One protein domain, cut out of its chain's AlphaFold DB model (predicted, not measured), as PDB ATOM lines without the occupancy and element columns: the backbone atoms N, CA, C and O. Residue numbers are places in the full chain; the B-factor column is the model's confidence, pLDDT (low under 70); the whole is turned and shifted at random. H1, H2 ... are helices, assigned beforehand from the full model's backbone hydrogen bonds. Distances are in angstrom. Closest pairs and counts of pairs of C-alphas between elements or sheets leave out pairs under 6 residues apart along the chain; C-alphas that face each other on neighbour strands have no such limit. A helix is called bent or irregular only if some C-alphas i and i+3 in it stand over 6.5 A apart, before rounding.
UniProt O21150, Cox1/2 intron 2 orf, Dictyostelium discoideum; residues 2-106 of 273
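AT A GLANCE: This is residues 2 to 106 of the 273 residues of the protein "Cox1/2 intron 2 orf" of Dictyostelium discoideum (UniProt O21150). What shape do these atoms make? A long helical arm, H1, sticks out with its residues 2 to 16 from a loose cluster of crossed helices, where H2 is in the middle, H3 and H4 pack on different parts of it, and H5 runs past it at a steep tilt. From the far end of H5 the chain turns a corner into H6. What is it built of, and how is it spread? The printed part has 105 residues with six named helices, H1 to H6 in order, and no named strand, and its class is all helix. It is loose, with a radius of gyration of the C-alphas of 16.2 A, and flat, spanning 49 by 37 by 19 A.

HOW THE PARTS SIT: What does the first helix meet? H1, residues 2 to 25, is close to H2, residues 31 to 45, but not clearly touching it: their closest C-alphas, of Trp 24 and Lys 34, are 7.4 A apart. What touches H2, the hub? With residues 39 to 43 alone it touches H3, residues 50 to 56, about perpendicular at 76 degrees, the closest C-alphas being Thr 43 and Lys 50 at 6.1 A. With residues 31 to 35 alone it touches H4, residues 59 to 68, about perpendicular at 74 degrees, the closest C-alphas being Val 31 and Leu 66 at 6.1 A. H2 and H5, residues 74 to 90, only just touch, with 3 pairs of C-alphas within 8 A, the closest being Ile 38 and Leu 78 at 7.3 A. Where does the last helix stand? H6, residues 92 to 105, and H5 touch only at the corner by their link, and only just, with 3 pairs of C-alphas within 8 A, the closest being Tyr 88 and Tyr 94 at 6.1 A; H6 and H3 are near each other. How complete are the backbones? Every O i to N i+4 pair is within hydrogen-bond range in H2, H3, H5 and H6, against 17 of 20 in H1 and 4 of 6 in H4.

IN THESE COORDINATES: Where do the long helices run? H1 begins at C-alpha 2 (29.372, -45.833, -5.186) and is 34.5 A long, H2 is 21.1 A and H5 24.9 A. H6 is 19.6 A and ends at C-alpha 105 (44.170, -50.505, 30.563). Is any helix uneven? H4 is irregular, C-alphas 61 and 64 being 7.4 A apart, and H1 has a kink of 26 degrees near residue 15.

THE WHOLE: How far does it reach? The two C-alphas farthest apart, of Ile 3 and Leu 93, are 51.7 A apart. Are there cuts or long links? The printed part has no cut, and its five links are tight. Where is confidence low? The mean pLDDT of the printed part is 75.8, and 27 residues are under 70, among them 10 to 22 and 102 to 106.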
ATOM      1  N   CYS A   2      27.950 -46.135  -5.451       62.38
ATOM      2  CA  CYS A   2      29.372 -45.833  -5.186       62.38
ATOM      3  C   CYS A   2      29.750 -44.347  -5.345       62.38
ATOM      4  O   CYS A   2      30.473 -43.818  -4.513       62.38
ATOM      5  N   ILE A   3      29.211 -43.649  -6.350       70.88
ATOM      6  CA  ILE A   3      29.480 -42.211  -6.568       70.88
ATOM      7  C   ILE A   3      28.953 -41.353  -5.404       70.88
ATOM      8  O   ILE A   3      29.641 -40.452  -4.948       70.88
ATOM      9  N   LEU A   4      27.771 -41.677  -4.869       69.06
ATOM     10  CA  LEU A   4      27.194 -40.994  -3.704       69.06
ATOM     11  C   LEU A   4      28.025 -41.221  -2.437       69.06
ATOM     12  O   LEU A   4      28.225 -40.281  -1.681       69.06
ATOM     13  N   ILE A   5      28.555 -42.432  -2.236       74.38
ATOM     14  CA  ILE A   5      29.453 -42.742  -1.111       74.38
ATOM     15  C   ILE A   5      30.770 -41.969  -1.241       74.38
ATOM     16  O   ILE A   5      31.245 -41.417  -0.256       74.38
ATOM     17  N   ILE A   6      31.330 -41.874  -2.451       73.06
ATOM     18  CA  ILE A   6      32.558 -41.111  -2.716       73.06
ATOM     19  C   ILE A   6      32.327 -39.611  -2.498       73.06
ATOM     20  O   ILE A   6      33.150 -38.962  -1.864       73.06
ATOM     21  N   ILE A   7      31.201 -39.060  -2.959       74.81
ATOM     22  CA  ILE A   7      30.849 -37.649  -2.738       74.81
ATOM     23  C   ILE A   7      30.635 -37.370  -1.249       74.81
ATOM     24  O   ILE A   7      31.172 -36.391  -0.738       74.81
ATOM     25  N   LEU A   8      29.910 -38.238  -0.536       70.12
ATOM     26  CA  LEU A   8      29.702 -38.101   0.906       70.12
ATOM     27  C   LEU A   8      31.038 -38.164   1.658       70.12
ATOM     28  O   LEU A   8      31.282 -37.344   2.535       70.12
ATOM     29  N   TYR A   9      31.922 -39.081   1.257       72.25
ATOM     30  CA  TYR A   9      33.265 -39.227   1.809       72.25
ATOM     31  C   TYR A   9      34.121 -37.981   1.565       72.25
ATOM     32  O   TYR A   9      34.728 -37.465   2.504       72.25
ATOM     33  N   ILE A  10      34.120 -37.445   0.339       67.25
ATOM     34  CA  ILE A  10      34.822 -36.204  -0.007       67.25
ATOM     35  C   ILE A  10      34.280 -35.046   0.832       67.25
ATOM     36  O   ILE A  10      35.072 -34.360   1.460       67.25
ATOM     37  N   ILE A  11      32.957 -34.878   0.927       67.38
ATOM     38  CA  ILE A  11      32.320 -33.840   1.753       67.38
ATOM     39  C   ILE A  11      32.750 -33.966   3.220       67.38
ATOM     40  O   ILE A  11      33.175 -32.983   3.824       67.38
ATOM     41  N   THR A  12      32.708 -35.170   3.792       65.81
ATOM     42  CA  THR A  12      33.140 -35.384   5.181       65.81
ATOM     43  C   THR A  12      34.636 -35.169   5.389       65.81
ATOM     44  O   THR A  12      35.033 -34.788   6.484       65.81
ATOM     45  N   MET A  13      35.465 -35.389   4.366       62.34
ATOM     46  CA  MET A  13      36.919 -35.242   4.456       62.34
ATOM     47  C   MET A  13      37.409 -33.823   4.157       62.34
ATOM     48  O   MET A  13      38.464 -33.450   4.654       62.34
ATOM     49  N   THR A  14      36.682 -33.025   3.370       64.44
ATOM     50  CA  THR A  14      37.125 -31.677   2.966       64.44
ATOM     51  C   THR A  14      36.330 -30.560   3.627       64.44
ATOM     52  O   THR A  14      36.916 -29.562   4.040       64.44
ATOM     53  N   ILE A  15      35.014 -30.719   3.782       66.75
ATOM     54  CA  ILE A  15      34.141 -29.651   4.282       66.75
ATOM     55  C   ILE A  15      34.113 -29.637   5.814       66.75
ATOM     56  O   ILE A  15      34.205 -28.567   6.408       66.75
ATOM     57  N   ASN A  16      34.060 -30.800   6.474       67.69
ATOM     58  CA  ASN A  16      34.046 -30.848   7.944       67.69
ATOM     59  C   ASN A  16      35.293 -30.230   8.596       67.69
ATOM     60  O   ASN A  16      35.116 -29.487   9.558       67.69
ATOM     61  N   PRO A  17      36.534 -30.467   8.125       65.00
ATOM     62  CA  PRO A  17      37.706 -29.805   8.702       65.00
ATOM     63  C   PRO A  17      37.650 -28.283   8.551       65.00
ATOM     64  O   PRO A  17      37.984 -27.565   9.490       65.00
ATOM     65  N   LEU A  18      37.161 -27.795   7.403       65.62
ATOM     66  CA  LEU A  18      37.014 -26.366   7.128       65.62
ATOM     67  C   LEU A  18      35.967 -25.723   8.053       65.62
ATOM     68  O   LEU A  18      36.232 -24.698   8.675       65.62
ATOM     69  N   ILE A  19      34.796 -26.355   8.189       67.94
ATOM     70  CA  ILE A  19      33.730 -25.912   9.097       67.94
ATOM     71  C   ILE A  19      34.212 -25.951  10.549       67.94
ATOM     72  O   ILE A  19      33.979 -25.000  11.288       67.94
ATOM     73  N   ASN A  20      34.920 -27.006  10.955       65.94
ATOM     74  CA  ASN A  20      35.454 -27.137  12.309       65.94
ATOM     75  C   ASN A  20      36.512 -26.072  12.621       65.94
ATOM     76  O   ASN A  20      36.512 -25.549  13.733       65.94
ATOM     77  N   GLY A  21      37.370 -25.725  11.655       66.25
ATOM     78  CA  GLY A  21      38.325 -24.620  11.777       66.25
ATOM     79  C   GLY A  21      37.621 -23.279  11.971       66.25
ATOM     80  O   GLY A  21      37.877 -22.585  12.948       66.25
ATOM     81  N   ILE A  22      36.630 -22.974  11.129       67.81
ATOM     82  CA  ILE A  22      35.818 -21.753  11.255       67.81
ATOM     83  C   ILE A  22      35.095 -21.721  12.611       67.81
ATOM     84  O   ILE A  22      35.150 -20.731  13.335       67.81
ATOM     85  N   MET A  23      34.441 -22.812  13.008       70.19
ATOM     86  CA  MET A  23      33.749 -22.882  14.296       70.19
ATOM     87  C   MET A  23      34.694 -22.708  15.493       70.19
ATOM     88  O   MET A  23      34.289 -22.136  16.509       70.19
ATOM     89  N   TRP A  24      35.937 -23.181  15.382       67.88
ATOM     90  CA  TRP A  24      36.981 -22.972  16.380       67.88
ATOM     91  C   TRP A  24      37.383 -21.500  16.477       67.88
ATOM     92  O   TRP A  24      37.384 -20.940  17.577       67.88
ATOM     93  N   ASP A  25      37.670 -20.872  15.337       68.19
ATOM     94  CA  ASP A  25      38.153 -19.490  15.248       68.19
ATOM     95  C   ASP A  25      37.123 -18.481  15.762       68.19
ATOM     96  O   ASP A  25      37.471 -17.505  16.428       68.19
ATOM     97  N   PHE A  26      35.838 -18.760  15.540       69.69
ATOM     98  CA  PHE A  26      34.733 -17.956  16.062       69.69
ATOM     99  C   PHE A  26      34.213 -18.422  17.429       69.69
ATOM    100  O   PHE A  26      33.248 -17.863  17.950       69.69
ATOM    101  N   ASN A  27      34.871 -19.408  18.049       70.62
ATOM    102  CA  ASN A  27      34.566 -19.886  19.395       70.62
ATOM    103  C   ASN A  27      33.118 -20.408  19.559       70.62
ATOM    104  O   ASN A  27      32.541 -20.311  20.642       70.62
ATOM    105  N   PHE A  28      32.538 -20.952  18.482       78.69
ATOM    106  CA  PHE A  28      31.177 -21.505  18.449       78.69
ATOM    107  C   PHE A  28      31.082 -22.933  19.001       78.69
ATOM    108  O   PHE A  28      29.981 -23.434  19.210       78.69
ATOM    109  N   ILE A  29      32.220 -23.583  19.239       81.12
ATOM    110  CA  ILE A  29      32.305 -24.900  19.875       81.12
ATOM    111  C   ILE A  29      32.602 -24.789  21.369       81.12
ATOM    112  O   ILE A  29      33.350 -23.923  21.832       81.12
ATOM    113  N   SER A  30      32.035 -25.719  22.128       86.38
ATOM    114  CA  SER A  30      32.290 -25.895  23.551       86.38
ATOM    115  C   SER A  30      33.747 -26.280  23.835       86.38
ATOM    116  O   SER A  30      34.472 -26.811  22.996       86.38
ATOM    117  N   VAL A  31      34.181 -26.071  25.080       84.50
ATOM    118  CA  VAL A  31      35.523 -26.457  25.557       84.50
ATOM    119  C   VAL A  31      35.759 -27.970  25.426       84.50
ATOM    120  O   VAL A  31      36.878 -28.407  25.173       84.50
ATOM    121  N   GLN A  32      34.706 -28.777  25.582       88.12
ATOM    122  CA  GLN A  32      34.773 -30.228  25.404       88.12
ATOM    123  C   GLN A  32      34.969 -30.608  23.930       88.12
ATOM    124  O   GLN A  32      35.821 -31.432  23.618       88.12
ATOM    125  N   GLU A  33      34.248 -29.967  23.011       85.19
ATOM    126  CA  GLU A  33      34.443 -30.183  21.571       85.19
ATOM    127  C   GLU A  33      35.836 -29.734  21.124       85.19
ATOM    128  O   GLU A  33      36.477 -30.418  20.326       85.19
ATOM    129  N   LYS A  34      36.351 -28.643  21.705       85.25
ATOM    130  CA  LYS A  34      37.735 -28.212  21.495       85.25
ATOM    131  C   LYS A  34      38.746 -29.286  21.905       85.25
ATOM    132  O   LYS A  34      39.678 -29.587  21.163       85.25
ATOM    133  N   TYR A  35      38.546 -29.885  23.076       89.00
ATOM    134  CA  TYR A  35      39.367 -30.997  23.549       89.00
ATOM    135  C   TYR A  35      39.320 -32.191  22.593       89.00
ATOM    136  O   TYR A  35      40.362 -32.707  22.197       89.00
ATOM    137  N   ASP A  36      38.121 -32.621  22.197       87.00
ATOM    138  CA  ASP A  36      37.956 -33.781  21.323       87.00
ATOM    139  C   ASP A  36      38.586 -33.569  19.938       87.00
ATOM    140  O   ASP A  36      39.201 -34.501  19.413       87.00
ATOM    141  N   GLN A  37      38.505 -32.354  19.381       85.69
ATOM    142  CA  GLN A  37      39.188 -32.003  18.131       85.69
ATOM    143  C   GLN A  37      40.716 -32.043  18.270       85.69
ATOM    144  O   GLN A  37      41.376 -32.644  17.426       85.69
ATOM    145  N   ILE A  38      41.286 -31.473  19.339       85.50
ATOM    146  CA  ILE A  38      42.741 -31.515  19.576       85.50
ATOM    147  C   ILE A  38      43.232 -32.950  19.736       85.50
ATOM    148  O   ILE A  38      44.234 -33.336  19.141       85.50
ATOM    149  N   ILE A  39      42.529 -33.760  20.531       88.81
ATOM    150  CA  ILE A  39      42.899 -35.161  20.729       88.81
ATOM    151  C   ILE A  39      42.849 -35.916  19.399       88.81
ATOM    152  O   ILE A  39      43.742 -36.714  19.128       88.81
ATOM    153  N   TYR A  40      41.841 -35.659  18.564       84.94
ATOM    154  CA  TYR A  40      41.757 -36.249  17.233       84.94
ATOM    155  C   TYR A  40      42.936 -35.831  16.342       84.94
ATOM    156  O   TYR A  40      43.589 -36.688  15.754       84.94
ATOM    157  N   GLU A  41      43.284 -34.552  16.282       81.50
ATOM    158  CA  GLU A  41      44.418 -34.099  15.464       81.50
ATOM    159  C   GLU A  41      45.756 -34.649  15.955       81.50
ATOM    160  O   GLU A  41      46.565 -35.110  15.152       81.50
ATOM    161  N   LEU A  42      45.964 -34.729  17.270       79.62
ATOM    162  CA  LEU A  42      47.143 -35.385  17.833       79.62
ATOM    163  C   LEU A  42      47.216 -36.878  17.467       79.62
ATOM    164  O   LEU A  42      48.322 -37.389  17.303       79.62
ATOM    165  N   THR A  43      46.087 -37.582  17.287       81.94
ATOM    166  CA  THR A  43      46.118 -38.969  16.770       81.94
ATOM    167  C   THR A  43      46.543 -39.061  15.306       81.94
ATOM    168  O   THR A  43      47.007 -40.113  14.885       81.94
ATOM    169  N   LEU A  44      46.382 -37.989  14.523       79.81
ATOM    170  CA  LEU A  44      46.841 -37.940  13.131       79.81
ATOM    171  C   LEU A  44      48.324 -37.562  13.030       79.81
ATOM    172  O   LEU A  44      49.001 -37.987  12.098       79.81
ATOM    173  N   LEU A  45      48.824 -36.768  13.981       77.06
ATOM    174  CA  LEU A  45      50.207 -36.280  14.007       77.06
ATOM    175  C   LEU A  45      51.171 -37.173  14.800       77.06
ATOM    176  O   LEU A  45      52.381 -36.952  14.768       77.06
ATOM    177  N   THR A  46      50.660 -38.161  15.537       76.75
ATOM    178  CA  THR A  46      51.464 -39.048  16.388       76.75
ATOM    179  C   THR A  46      51.006 -40.499  16.258       76.75
ATOM    180  O   THR A  46      49.850 -40.764  15.952       76.75
ATOM    181  N   ASP A  47      51.877 -41.457  16.590       77.06
ATOM    182  CA  ASP A  47      51.522 -42.889  16.638       77.06
ATOM    183  C   ASP A  47      50.706 -43.280  17.895       77.06
ATOM    184  O   ASP A  47      50.553 -44.463  18.218       77.06
ATOM    185  N   LEU A  48      50.225 -42.301  18.671       77.12
ATOM    186  CA  LEU A  48      49.511 -42.532  19.926       77.12
ATOM    187  C   LEU A  48      48.008 -42.683  19.685       77.12
ATOM    188  O   LEU A  48      47.390 -41.929  18.937       77.12
ATOM    189  N   SER A  49      47.381 -43.637  20.378       84.38
ATOM    190  CA  SER A  49      45.929 -43.796  20.293       84.38
ATOM    191  C   SER A  49      45.197 -42.664  21.025       84.38
ATOM    192  O   SER A  49      45.735 -42.053  21.950       84.38
ATOM    193  N   LYS A  50      43.909 -42.452  20.702       85.31
ATOM    194  CA  LYS A  50      43.040 -41.503  21.429       85.31
ATOM    195  C   LYS A  50      43.105 -41.714  22.949       85.31
ATOM    196  O   LYS A  50      43.194 -40.751  23.699       85.31
ATOM    197  N   LYS A  51      43.108 -42.970  23.408       81.00
ATOM    198  CA  LYS A  51      43.181 -43.308  24.840       81.00
ATOM    199  C   LYS A  51      44.536 -43.001  25.465       81.00
ATOM    200  O   LYS A  51      44.586 -42.707  26.657       81.00
ATOM    201  N   ASP A  52      45.616 -43.110  24.697       80.31
ATOM    202  CA  ASP A  52      46.948 -42.751  25.177       80.31
ATOM    203  C   ASP A  52      47.029 -41.233  25.338       80.31
ATOM    204  O   ASP A  52      47.384 -40.758  26.409       80.31
ATOM    205  N   LEU A  53      46.585 -40.471  24.334       83.62
ATOM    206  CA  LEU A  53      46.563 -39.004  24.365       83.62
ATOM    207  C   LEU A  53      45.658 -38.438  25.463       83.62
ATOM    208  O   LEU A  53      46.046 -37.486  26.128       83.62
ATOM    209  N   GLN A  54      44.501 -39.051  25.721       88.25
ATOM    210  CA  GLN A  54      43.635 -38.673  26.845       88.25
ATOM    211  C   GLN A  54      44.273 -38.956  28.212       88.25
ATOM    212  O   GLN A  54      43.960 -38.278  29.188       88.25
ATOM    213  N   PHE A  55      45.161 -39.950  28.294       84.44
ATOM    214  CA  PHE A  55      45.956 -40.207  29.491       84.44
ATOM    215  C   PHE A  55      47.091 -39.181  29.644       84.44
ATOM    216  O   PHE A  55      47.313 -38.700  30.753       84.44
ATOM    217  N   ILE A  56      47.773 -38.817  28.547       83.31
ATOM    218  CA  ILE A  56      48.841 -37.794  28.551       83.31
ATOM    219  C   ILE A  56      48.266 -36.415  28.903       83.31
ATOM    220  O   ILE A  56      48.824 -35.684  29.720       83.31
ATOM    221  N   PHE A  57      47.125 -36.080  28.301       86.06
ATOM    222  CA  PHE A  57      46.419 -34.815  28.458       86.06
ATOM    223  C   PHE A  57      44.987 -35.065  28.944       86.06
ATOM    224  O   PHE A  57      44.032 -35.019  28.158       86.06
ATOM    225  N   PRO A  58      44.799 -35.336  30.247       88.06
ATOM    226  CA  PRO A  58      43.467 -35.451  30.818       88.06
ATOM    227  C   PRO A  58      42.706 -34.140  30.642       88.06
ATOM    228  O   PRO A  58      43.247 -33.073  30.932       88.06
ATOM    229  N   TYR A  59      41.434 -34.219  30.238       86.56
ATOM    230  CA  TYR A  59      40.585 -33.039  30.026       86.56
ATOM    231  C   TYR A  59      40.668 -32.037  31.186       86.56
ATOM    232  O   TYR A  59      40.952 -30.865  30.973       86.56
ATOM    233  N   LYS A  60      40.537 -32.525  32.428       87.12
ATOM    234  CA  LYS A  60      40.586 -31.699  33.646       87.12
ATOM    235  C   LYS A  60      41.867 -30.872  33.795       87.12
ATOM    236  O   LYS A  60      41.837 -29.849  34.463       87.12
ATOM    237  N   HIS A  61      42.985 -31.325  33.229       85.94
ATOM    238  CA  HIS A  61      44.265 -30.624  33.347       85.94
ATOM    239  C   HIS A  61      44.414 -29.513  32.310       85.94
ATOM    240  O   HIS A  61      45.068 -28.518  32.592       85.94
ATOM    241  N   ILE A  62      43.801 -29.666  31.132       84.19
ATOM    242  CA  ILE A  62      43.923 -28.693  30.037       84.19
ATOM    243  C   ILE A  62      42.655 -27.863  29.814       84.19
ATOM    244  O   ILE A  62      42.650 -26.966  28.983       84.19
ATOM    245  N   GLU A  63      41.586 -28.095  30.580       87.19
ATOM    246  CA  GLU A  63      40.320 -27.362  30.475       87.19
ATOM    247  C   GLU A  63      40.497 -25.840  30.617       87.19
ATOM    248  O   GLU A  63      39.903 -25.081  29.850       87.19
ATOM    249  N   LEU A  64      41.312 -25.385  31.577       83.94
ATOM    250  CA  LEU A  64      41.593 -23.955  31.762       83.94
ATOM    251  C   LEU A  64      42.366 -23.384  30.568       83.94
ATOM    252  O   LEU A  64      41.958 -22.359  30.027       83.94
ATOM    253  N   GLU A  65      43.393 -24.093  30.085       85.19
ATOM    254  CA  GLU A  65      44.133 -23.702  28.878       85.19
ATOM    255  C   GLU A  65      43.189 -23.590  27.664       85.19
ATOM    256  O   GLU A  65      43.261 -22.631  26.899       85.19
ATOM    257  N   LEU A  66      42.232 -24.516  27.523       83.25
ATOM    258  CA  LEU A  66      41.231 -24.526  26.449       83.25
ATOM    259  C   LEU A  66      40.190 -23.404  26.554       83.25
ATOM    260  O   LEU A  66      39.708 -22.918  25.528       83.25
ATOM    261  N   LYS A  67      39.843 -22.976  27.773       81.94
ATOM    262  CA  LYS A  67      38.988 -21.797  28.011       81.94
ATOM    263  C   LYS A  67      39.707 -20.497  27.657       81.94
ATOM    264  O   LYS A  67      39.074 -19.566  27.157       81.94
ATOM    265  N   GLU A  68      41.014 -20.450  27.899       77.56
ATOM    266  CA  GLU A  68      41.887 -19.302  27.633       77.56
ATOM    267  C   GLU A  68      42.416 -19.253  26.195       77.56
ATOM    268  O   GLU A  68      42.913 -18.213  25.762       77.56
ATOM    269  N   LEU A  69      42.256 -20.334  25.424       73.00
ATOM    270  CA  LEU A  69      42.456 -20.389  23.974       73.00
ATOM    271  C   LEU A  69      41.389 -19.549  23.243       73.00
ATOM    272  O   LEU A  69      40.536 -20.055  22.510       73.00
ATOM    273  N   LYS A  70      41.442 -18.235  23.465       58.03
ATOM    274  CA  LYS A  70      40.798 -17.200  22.664       58.03
ATOM    275  C   LYS A  70      41.896 -16.582  21.796       58.03
ATOM    276  O   LYS A  70      42.810 -15.960  22.324       58.03
ATOM    277  N   PHE A  71      41.819 -16.785  20.482       52.50
ATOM    278  CA  PHE A  71      42.692 -16.172  19.460       52.50
ATOM    279  C   PHE A  71      44.138 -16.677  19.327       52.50
ATOM    280  O   PHE A  71      44.926 -16.070  18.604       52.50
ATOM    281  N   LYS A  72      44.515 -17.801  19.945       55.41
ATOM    282  CA  LYS A  72      45.777 -18.467  19.584       55.41
ATOM    283  C   LYS A  72      45.560 -19.364  18.373       55.41
ATOM    284  O   LYS A  72      44.599 -20.131  18.349       55.41
ATOM    285  N   ASN A  73      46.484 -19.277  17.416       72.88
ATOM    286  CA  ASN A  73      46.584 -20.205  16.297       72.88
ATOM    287  C   ASN A  73      46.589 -21.637  16.857       72.88
ATOM    288  O   ASN A  73      47.485 -22.004  17.622       72.88
ATOM    289  N   LYS A  74      45.544 -22.400  16.527       74.81
ATOM    290  CA  LYS A  74      45.338 -23.783  16.958       74.81
ATOM    291  C   LYS A  74      46.576 -24.642  16.686       74.81
ATOM    292  O   LYS A  74      46.979 -25.399  17.566       74.81
ATOM    293  N   ASP A  75      47.234 -24.418  15.550       76.94
ATOM    294  CA  ASP A  75      48.456 -25.122  15.152       76.94
ATOM    295  C   ASP A  75      49.606 -24.845  16.129       76.94
ATOM    296  O   ASP A  75      50.265 -25.766  16.599       76.94
ATOM    297  N   ALA A  76      49.779 -23.589  16.553       80.50
ATOM    298  CA  ALA A  76      50.815 -23.225  17.521       80.50
ATOM    299  C   ALA A  76      50.579 -23.859  18.904       80.50
ATOM    300  O   ALA A  76      51.530 -24.134  19.636       80.50
ATOM    301  N   TYR A  77      49.318 -24.086  19.287       81.00
ATOM    302  CA  TYR A  77      49.002 -24.828  20.508       81.00
ATOM    303  C   TYR A  77      49.252 -26.331  20.337       81.00
ATOM    304  O   TYR A  77      49.773 -26.977  21.247       81.00
ATOM    305  N   LEU A  78      48.944 -26.881  19.164       77.75
ATOM    306  CA  LEU A  78      49.203 -28.277  18.828       77.75
ATOM    307  C   LEU A  78      50.707 -28.589  18.857       77.75
ATOM    308  O   LEU A  78      51.114 -29.564  19.490       77.75
ATOM    309  N   ASP A  79      51.534 -27.705  18.298       79.56
ATOM    310  CA  ASP A  79      52.998 -27.789  18.356       79.56
ATOM    311  C   ASP A  79      53.520 -27.788  19.802       79.56
ATOM    312  O   ASP A  79      54.402 -28.576  20.159       79.56
ATOM    313  N   GLN A  80      52.943 -26.952  20.676       85.50
ATOM    314  CA  GLN A  80      53.282 -26.941  22.106       85.50
ATOM    315  C   GLN A  80      52.927 -28.265  22.786       85.50
ATOM    316  O   GLN A  80      53.715 -28.779  23.585       85.50
ATOM    317  N   LEU A  81      51.763 -28.841  22.478       80.88
ATOM    318  CA  LEU A  81      51.372 -30.142  23.019       80.88
ATOM    319  C   LEU A  81      52.291 -31.256  22.512       80.88
ATOM    320  O   LEU A  81      52.714 -32.088  23.312       80.88
ATOM    321  N   ILE A  82      52.674 -31.246  21.234       74.88
ATOM    322  CA  ILE A  82      53.639 -32.200  20.671       74.88
ATOM    323  C   ILE A  82      54.988 -32.094  21.393       74.88
ATOM    324  O   ILE A  82      55.544 -33.112  21.811       74.88
ATOM    325  N   ALA A  83      55.488 -30.880  21.633       81.62
ATOM    326  CA  ALA A  83      56.709 -30.675  22.410       81.62
ATOM    327  C   ALA A  83      56.596 -31.259  23.833       81.62
ATOM    328  O   ALA A  83      57.511 -31.955  24.282       81.62
ATOM    329  N   ARG A  84      55.450 -31.071  24.509       83.44
ATOM    330  CA  ARG A  84      55.169 -31.690  25.819       83.44
ATOM    331  C   ARG A  84      55.121 -33.220  25.740       83.44
ATOM    332  O   ARG A  84      55.641 -33.875  26.638       83.44
ATOM    333  N   ILE A  85      54.561 -33.817  24.679       77.12
ATOM    334  CA  ILE A  85      54.601 -35.282  24.464       77.12
ATOM    335  C   ILE A  85      56.055 -35.763  24.414       77.12
ATOM    336  O   ILE A  85      56.416 -36.724  25.100       77.12
ATOM    337  N   PHE A  86      56.901 -35.091  23.627       72.25
ATOM    338  CA  PHE A  86      58.321 -35.427  23.537       72.25
ATOM    339  C   PHE A  86      59.034 -35.277  24.881       72.25
ATOM    340  O   PHE A  86      59.844 -36.133  25.238       72.25
ATOM    341  N   GLU A  87      58.726 -34.243  25.658       82.44
ATOM    342  CA  GLU A  87      59.272 -34.064  27.002       82.44
ATOM    343  C   GLU A  87      58.823 -35.172  27.970       82.44
ATOM    344  O   GLU A  87      59.659 -35.812  28.613       82.44
ATOM    345  N   TYR A  88      57.528 -35.498  28.002       77.44
ATOM    346  CA  TYR A  88      57.000 -36.601  28.806       77.44
ATOM    347  C   TYR A  88      57.641 -37.937  28.434       77.44
ATOM    348  O   TYR A  88      57.994 -38.718  29.317       77.44
ATOM    349  N   SER A  89      57.880 -38.183  27.143       70.94
ATOM    350  CA  SER A  89      58.562 -39.394  26.677       70.94
ATOM    351  C   SER A  89      59.996 -39.531  27.201       70.94
ATOM    352  O   SER A  89      60.520 -40.643  27.237       70.94
ATOM    353  N   LYS A  90      60.633 -38.434  27.632       76.81
ATOM    354  CA  LYS A  90      61.974 -38.443  28.232       76.81
ATOM    355  C   LYS A  90      61.934 -38.663  29.747       76.81
ATOM    356  O   LYS A  90      62.920 -39.140  30.299       76.81
ATOM    357  N   SER A  91      60.812 -38.378  30.409       84.00
ATOM    358  CA  SER A  91      60.659 -38.527  31.861       84.00
ATOM    359  C   SER A  91      60.554 -39.998  32.283       84.00
ATOM    360  O   SER A  91      59.616 -40.704  31.913       84.00
ATOM    361  N   GLU A  92      61.491 -40.468  33.111       74.50
ATOM    362  CA  GLU A  92      61.487 -41.841  33.643       74.50
ATOM    363  C   GLU A  92      60.256 -42.136  34.511       74.50
ATOM    364  O   GLU A  92      59.660 -43.211  34.414       74.50
ATOM    365  N   LEU A  93      59.817 -41.156  35.307       71.00
ATOM    366  CA  LEU A  93      58.596 -41.271  36.101       71.00
ATOM    367  C   LEU A  93      57.375 -41.444  35.192       71.00
ATOM    368  O   LEU A  93      56.548 -42.323  35.424       71.00
ATOM    369  N   TYR A  94      57.285 -40.655  34.119       73.25
ATOM    370  CA  TYR A  94      56.188 -40.761  33.164       73.25
ATOM    371  C   TYR A  94      56.190 -42.111  32.437       73.25
ATOM    372  O   TYR A  94      55.149 -42.760  32.353       73.25
ATOM    373  N   LYS A  95      57.355 -42.593  31.980       71.94
ATOM    374  CA  LYS A  95      57.490 -43.935  31.380       71.94
ATOM    375  C   LYS A  95      56.990 -45.026  32.324       71.94
ATOM    376  O   LYS A  95      56.304 -45.949  31.879       71.94
ATOM    377  N   LEU A  96      57.303 -44.923  33.618       69.38
ATOM    378  CA  LEU A  96      56.847 -45.872  34.631       69.38
ATOM    379  C   LEU A  96      55.323 -45.824  34.808       69.38
ATOM    380  O   LEU A  96      54.673 -46.869  34.740       69.38
ATOM    381  N   ILE A  97      54.744 -44.632  34.976       72.19
ATOM    382  CA  ILE A  97      53.291 -44.461  35.138       72.19
ATOM    383  C   ILE A  97      52.557 -44.920  33.869       72.19
ATOM    384  O   ILE A  97      51.595 -45.679  33.964       72.19
ATOM    385  N   TYR A  98      53.035 -44.557  32.677       71.50
ATOM    386  CA  TYR A  98      52.450 -44.988  31.405       71.50
ATOM    387  C   TYR A  98      52.533 -46.508  31.215       71.50
ATOM    388  O   TYR A  98      51.582 -47.133  30.744       71.50
ATOM    389  N   LYS A  99      53.628 -47.148  31.641       72.31
ATOM    390  CA  LYS A  99      53.743 -48.612  31.656       72.31
ATOM    391  C   LYS A  99      52.692 -49.246  32.572       72.31
ATOM    392  O   LYS A  99      52.051 -50.211  32.162       72.31
ATOM    393  N   ILE A 100      52.473 -48.696  33.770       70.25
ATOM    394  CA  ILE A 100      51.426 -49.147  34.704       70.25
ATOM    395  C   ILE A 100      50.025 -48.920  34.111       70.25
ATOM    396  O   ILE A 100      49.186 -49.822  34.154       70.25
ATOM    397  N   TYR A 101      49.777 -47.762  33.492       73.62
ATOM    398  CA  TYR A 101      48.534 -47.472  32.777       73.62
ATOM    399  C   TYR A 101      48.287 -48.481  31.657       73.62
ATOM    400  O   TYR A 101      47.216 -49.058  31.584       73.62
ATOM    401  N   LYS A 102      49.285 -48.785  30.824       67.75
ATOM    402  CA  LYS A 102      49.146 -49.752  29.724       67.75
ATOM    403  C   LYS A 102      48.916 -51.186  30.216       67.75
ATOM    404  O   LYS A 102      48.242 -51.974  29.554       67.75
ATOM    405  N   ILE A 103      49.471 -51.534  31.379       67.31
ATOM    406  CA  ILE A 103      49.215 -52.814  32.054       67.31
ATOM    407  C   ILE A 103      47.781 -52.864  32.597       67.31
ATOM    408  O   ILE A 103      47.120 -53.886  32.445       67.31
ATOM    409  N   SER A 104      47.293 -51.774  33.193       58.47
ATOM    410  CA  SER A 104      45.950 -51.691  33.791       58.47
ATOM    411  C   SER A 104      44.827 -51.452  32.775       58.47
ATOM    412  O   SER A 104      43.711 -51.918  32.976       58.47
ATOM    413  N   SER A 105      45.112 -50.783  31.655       56.75
ATOM    414  CA  SER A 105      44.170 -50.505  30.563       56.75
ATOM    415  C   SER A 105      44.021 -51.675  29.589       56.75
ATOM    416  O   SER A 105      43.088 -51.697  28.779       56.75
ATOM    417  N   LYS A 106      44.896 -52.686  29.691       58.34
ATOM    418  CA  LYS A 106      44.692 -53.993  29.066       58.34
ATOM    419  C   LYS A 106      43.386 -54.571  29.612       58.34
ATOM    420  O   LYS A 106      43.328 -55.039  30.745       58.34
TER     421      LYS A 106